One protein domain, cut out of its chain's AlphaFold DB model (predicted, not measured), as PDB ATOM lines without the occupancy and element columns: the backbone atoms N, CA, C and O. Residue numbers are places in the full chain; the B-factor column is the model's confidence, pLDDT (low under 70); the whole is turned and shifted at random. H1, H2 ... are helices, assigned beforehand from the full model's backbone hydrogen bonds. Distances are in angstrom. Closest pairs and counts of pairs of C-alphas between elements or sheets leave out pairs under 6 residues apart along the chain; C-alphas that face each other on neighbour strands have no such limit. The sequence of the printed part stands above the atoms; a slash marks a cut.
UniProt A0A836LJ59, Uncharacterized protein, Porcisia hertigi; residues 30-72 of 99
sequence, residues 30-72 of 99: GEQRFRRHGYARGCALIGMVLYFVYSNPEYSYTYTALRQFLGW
ATOM      1  N   GLY A  30     209.396 139.786 275.976       83.62
ATOM      2  CA  GLY A  30     208.141 139.843 275.222       83.62
ATOM      3  C   GLY A  30     208.277 139.276 273.808       83.62
ATOM      4  O   GLY A  30     207.463 138.448 273.401       83.62
ATOM      5  N   GLU A  31     209.341 139.644 273.090       84.69
ATOM      6  CA  GLU A  31     209.651 139.097 271.760       84.69
ATOM      7  C   GLU A  31     209.841 137.579 271.812       84.69
ATOM      8  O   GLU A  31     209.346 136.860 270.945       84.69
ATOM      9  N   GLN A  32     210.498 137.068 272.855       85.12
ATOM     10  CA  GLN A  32     210.700 135.632 273.020       85.12
ATOM     11  C   GLN A  32     209.370 134.885 273.219       85.12
ATOM     12  O   GLN A  32     209.158 133.829 272.619       85.12
ATOM     13  N   ARG A  33     208.446 135.439 274.015       86.75
ATOM     14  CA  ARG A  33     207.093 134.879 274.197       86.75
ATOM     15  C   ARG A  33     206.292 134.920 272.897       86.75
ATOM     16  O   ARG A  33     205.680 133.918 272.535       86.75
ATOM     17  N   PHE A  34     206.346 136.037 272.175       87.19
ATOM     18  CA  PHE A  34     205.684 136.185 270.880       87.19
ATOM     19  C   PHE A  34     206.204 135.169 269.857       87.19
ATOM     20  O   PHE A  34     205.412 134.488 269.210       87.19
ATOM     21  N   ARG A  35     207.527 134.987 269.770       86.75
ATOM     22  CA  ARG A  35     208.148 133.981 268.899       86.75
ATOM     23  C   ARG A  35     207.715 132.567 269.261       86.75
ATOM     24  O   ARG A  35     207.319 131.829 268.372       86.75
ATOM     25  N   ARG A  36     207.731 132.192 270.545       88.88
ATOM     26  CA  ARG A  36     207.255 130.869 270.998       88.88
ATOM     27  C   ARG A  36     205.801 130.620 270.605       88.88
ATOM     28  O   ARG A  36     205.485 129.540 270.118       88.88
ATOM     29  N   HIS A  37     204.941 131.624 270.760       92.56
ATOM     30  CA  HIS A  37     203.542 131.541 270.336       92.56
ATOM     31  C   HIS A  37     203.404 131.404 268.816       92.56
ATOM     32  O   HIS A  37     202.613 130.596 268.331       92.56
ATOM     33  N   GLY A  38     204.215 132.150 268.064       90.12
ATOM     34  CA  GLY A  38     204.316 132.040 266.610       90.12
ATOM     35  C   GLY A  38     204.763 130.649 266.159       90.12
ATOM     36  O   GLY A  38     204.114 130.057 265.303       90.12
ATOM     37  N   TYR A  39     205.803 130.087 266.780       92.62
ATOM     38  CA  TYR A  39     206.266 128.726 266.504       92.62
ATOM     39  C   TYR A  39     205.204 127.684 266.839       92.62
ATOM     40  O   TYR A  39     204.950 126.809 266.020       92.62
ATOM     41  N   ALA A  40     204.531 127.794 267.987       93.44
ATOM     42  CA  ALA A  40     203.461 126.870 268.357       93.44
ATOM     43  C   ALA A  40     202.323 126.873 267.321       93.44
ATOM     44  O   ALA A  40     201.886 125.813 266.876       93.44
ATOM     45  N   ARG A  41     201.890 128.060 266.879       92.31
ATOM     46  CA  ARG A  41     200.875 128.202 265.824       92.31
ATOM     47  C   ARG A  41     201.366 127.698 264.468       92.31
ATOM     48  O   ARG A  41     200.606 127.043 263.764       92.31
ATOM     49  N   GLY A  42     202.622 127.968 264.119       92.75
ATOM     50  CA  GLY A  42     203.243 127.478 262.890       92.75
ATOM     51  C   GLY A  42     203.302 125.952 262.851       92.75
ATOM     52  O   GLY A  42     202.858 125.349 261.878       92.75
ATOM     53  N   CYS A  43     203.753 125.318 263.935       94.06
ATOM     54  CA  CYS A  43     203.756 123.862 264.071       94.06
ATOM     55  C   CYS A  43     202.341 123.280 263.991       94.06
ATOM     56  O   CYS A  43     202.144 122.273 263.319       94.06
ATOM     57  N   ALA A  44     201.353 123.919 264.625       92.75
ATOM     58  CA  ALA A  44     199.959 123.485 264.541       92.75
ATOM     59  C   ALA A  44     199.424 123.546 263.101       92.75
ATOM     60  O   ALA A  44     198.780 122.603 262.648       92.75
ATOM     61  N   LEU A  45     199.733 124.614 262.361       94.62
ATOM     62  CA  LEU A  45     199.333 124.761 260.962       94.62
ATOM     63  C   LEU A  45     199.995 123.704 260.071       94.62
ATOM     64  O   LEU A  45     199.308 123.057 259.288       94.62
ATOM     65  N   ILE A  46     201.303 123.478 260.225       93.50
ATOM     66  CA  ILE A  46     202.021 122.427 259.488       93.50
ATOM     67  C   ILE A  46     201.431 121.051 259.815       93.50
ATOM     68  O   ILE A  46     201.156 120.273 258.906       93.50
ATOM     69  N   GLY A  47     201.174 120.767 261.094       92.12
ATOM     70  CA  GLY A  47     200.536 119.526 261.529       92.12
ATOM     71  C   GLY A  47     199.154 119.333 260.904       92.12
ATOM     72  O   GLY A  47     198.853 118.244 260.424       92.12
ATOM     73  N   MET A  48     198.343 120.391 260.831       89.56
ATOM     74  CA  MET A  48     197.032 120.350 260.180       89.56
ATOM     75  C   MET A  48     197.147 120.066 258.678       89.56
ATOM     76  O   MET A  48     196.385 119.257 258.159       89.56
ATOM     77  N   VAL A  49     198.104 120.686 257.983       88.00
ATOM     78  CA  VAL A  49     198.349 120.437 256.553       88.00
ATOM     79  C   VAL A  49     198.777 118.989 256.320       88.00
ATOM     80  O   VAL A  49     198.220 118.317 255.456       88.00
ATOM     81  N   LEU A  50     199.718 118.479 257.116       86.31
ATOM     82  CA  LEU A  50     200.166 117.088 257.020       86.31
ATOM     83  C   LEU A  50     199.025 116.109 257.311       86.31
ATOM     84  O   LEU A  50     198.846 115.140 256.578       86.31
ATOM     85  N   TYR A  51     198.223 116.385 258.340       85.00
ATOM     86  CA  TYR A  51     197.055 115.578 258.682       85.00
ATOM     87  C   TYR A  51     195.999 115.596 257.572       85.00
ATOM     88  O   TYR A  51     195.431 114.555 257.243       85.00
ATOM     89  N   PHE A  52     195.758 116.758 256.964       81.81
ATOM     90  CA  PHE A  52     194.844 116.904 255.838       81.81
ATOM     91  C   PHE A  52     195.298 116.079 254.630       81.81
ATOM     92  O   PHE A  52     194.484 115.358 254.057       81.81
ATOM     93  N   VAL A  53     196.586 116.134 254.280       79.62
ATOM     94  CA  VAL A  53     197.165 115.329 253.191       79.62
ATOM     95  C   VAL A  53     197.080 113.836 253.504       79.62
ATOM     96  O   VAL A  53     196.686 113.055 252.646       79.62
ATOM     97  N   TYR A  54     197.393 113.437 254.739       76.62
ATOM     98  CA  TYR A  54     197.301 112.042 255.172       76.62
ATOM     99  C   TYR A  54     195.866 111.501 255.103       76.62
ATOM    100  O   TYR A  54     195.639 110.389 254.635       76.62
ATOM    101  N   SER A  55     194.893 112.295 255.552       74.38
ATOM    102  CA  SER A  55     193.492 111.870 255.658       74.38
ATOM    103  C   SER A  55     192.746 111.906 254.322       74.38
ATOM    104  O   SER A  55     191.690 111.291 254.205       74.38
ATOM    105  N   ASN A  56     193.275 112.609 253.316       69.75
ATOM    106  CA  ASN A  56     192.666 112.725 251.994       69.75
ATOM    107  C   ASN A  56     193.591 112.138 250.914       69.75
ATOM    108  O   ASN A  56     194.265 112.889 250.200       69.75
ATOM    109  N   PRO A  57     193.600 110.803 250.737       63.31
ATOM    110  CA  PRO A  57     194.416 110.142 249.720       63.31
ATOM    111  C   PRO A  57     194.076 110.593 248.289       63.31
ATOM    112  O   PRO A  57     194.916 110.479 247.404       63.31
ATOM    113  N   GLU A  58     192.901 111.181 248.044       59.12
ATOM    114  CA  GLU A  58     192.540 111.776 246.746       59.12
ATOM    115  C   GLU A  58     193.450 112.943 246.327       59.12
ATOM    116  O   GLU A  58     193.737 113.119 245.140       59.12
ATOM    117  N   TYR A  59     194.019 113.686 247.284       57.84
ATOM    118  CA  TYR A  59     195.050 114.682 246.975       57.84
ATOM    119  C   TYR A  59     196.389 114.040 246.601       57.84
ATOM    120  O   TYR A  59     197.132 114.610 245.808       57.84
ATOM    121  N   SER A  60     196.674 112.825 247.082       57.75
ATOM    122  CA  SER A  60     197.807 112.035 246.586       57.75
ATOM    123  C   SER A  60     197.600 111.639 245.122       57.75
ATOM    124  O   SER A  60     198.564 111.635 244.362       57.75
ATOM    125  N   TYR A  61     196.368 111.354 244.687       57.75
ATOM    126  CA  TYR A  61     196.069 111.036 243.283       57.75
ATOM    127  C   TYR A  61     196.206 112.255 242.364       57.75
ATOM    128  O   TYR A  61     196.842 112.165 241.319       57.75
ATOM    129  N   THR A  62     195.676 113.416 242.756       59.59
ATOM    130  CA  THR A  62     195.826 114.642 241.947       59.59
ATOM    131  C   THR A  62     197.274 115.127 241.910       59.59
ATOM    132  O   THR A  62     197.758 115.523 240.851       59.59
ATOM    133  N   TYR A  63     198.006 115.018 243.022       60.50
ATOM    134  CA  TYR A  63     199.433 115.327 243.077       60.50
ATOM    135  C   TYR A  63     200.277 114.352 242.243       60.50
ATOM    136  O   TYR A  63     201.137 114.799 241.491       60.50
ATOM    137  N   THR A  64     200.015 113.040 242.306       62.22
ATOM    138  CA  THR A  64     200.710 112.046 241.460       62.22
ATOM    139  C   THR A  64     200.392 112.231 239.979       62.22
ATOM    140  O   THR A  64     201.315 112.205 239.170       62.22
ATOM    141  N   ALA A  65     199.140 112.515 239.612       60.22
ATOM    142  CA  ALA A  65     198.761 112.826 238.233       60.22
ATOM    143  C   ALA A  65     199.455 114.098 237.715       60.22
ATOM    144  O   ALA A  65     199.981 114.109 236.602       60.22
ATOM    145  N   LEU A  66     199.529 115.156 238.532       62.72
ATOM    146  CA  LEU A  66     200.241 116.390 238.185       62.72
ATOM    147  C   LEU A  66     201.754 116.152 238.052       62.72
ATOM    148  O   LEU A  66     202.396 116.692 237.154       62.72
ATOM    149  N   ARG A  67     202.325 115.315 238.922       63.72
ATOM    150  CA  ARG A  67     203.749 114.962 238.930       63.72
ATOM    151  C   ARG A  67     204.141 114.087 237.735       63.72
ATOM    152  O   ARG A  67     205.218 114.288 237.180       63.72
ATOM    153  N   GLN A  68     203.255 113.193 237.295       65.31
ATOM    154  CA  GLN A  68     203.385 112.449 236.036       65.31
ATOM    155  C   GLN A  68     203.271 113.375 234.819       65.31
ATOM    156  O   GLN A  68     204.089 113.285 233.909       65.31
ATOM    157  N   PHE A  69     202.316 114.312 234.824       63.22
ATOM    158  CA  PHE A  69     202.152 115.294 233.746       63.22
ATOM    159  C   PHE A  69     203.368 116.222 233.600       63.22
ATOM    160  O   PHE A  69     203.774 116.550 232.490       63.22
ATOM    161  N   LEU A  70     203.983 116.610 234.719       70.75
ATOM    162  CA  LEU A  70     205.193 117.439 234.764       70.75
ATOM    163  C   LEU A  70     206.497 116.633 234.596       70.75
ATOM    164  O   LEU A  70     207.580 117.216 234.644       70.75
ATOM    165  N   GLY A  71     206.419 115.310 234.399       63.94
ATOM    166  CA  GLY A  71     207.579 114.442 234.155       63.94
ATOM    167  C   GLY A  71     208.528 114.282 235.348       63.94
ATOM    168  O   GLY A  71     209.709 113.995 235.168       63.94
ATOM    169  N   TRP A  72     208.043 114.503 236.572       63.72
ATOM    170  CA  TRP A  72     208.849 114.506 237.800       63.72
ATOM    171  C   TRP A  72     208.976 113.138 238.480       63.72
ATOM    172  O   TRP A  72     209.800 113.002 239.383       63.72
TER     173      TRP A  72
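This is residues 30 to 72 of the 99 residues of an uncharacterized protein of Porcisia hertigi (UniProt A0A836LJ59). A long straight helix, H1, turns a sharp corner into a shorter helix, H2, so that the two make an L, with little of the one near the other. The printed part has 43 residues, with two named helices in the order H1, H2 and no named strand; its class is all helix. The whole is extended, with a radius of gyration of the C-alphas of 16.1 A, and spans 48 by 22 by 8 A.

H1, residues 30 to 55, is joined by a tight link of one residue, Asn 56, to H2, residues 57 to 69. The two helices are about perpendicular, their lines at 84 degrees. They are close but not clearly touching: their closest C-alphas, those of Val 53 and Tyr 59, are 6.6 A apart. In H1 and H2 every O i to N i+4 pair is within hydrogen-bond range.

H1 measures 37.1 A from C-alpha 30 at (208.141, 139.843, 275.222) to C-alpha 55 at (193.492, 111.870, 255.658). H2 measures 18.5 A and ends with C-alpha 69 at (202.152, 115.294, 233.746).

The C-alphas farthest apart, those of Gly 30 and Phe 69, are 48.6 A apart. The printed part has no cut. Residues 30 to 63 and 65 to 71 stand free. Confidence is low, with pLDDT under 70, at residues 56 to 69 and 71 to 72.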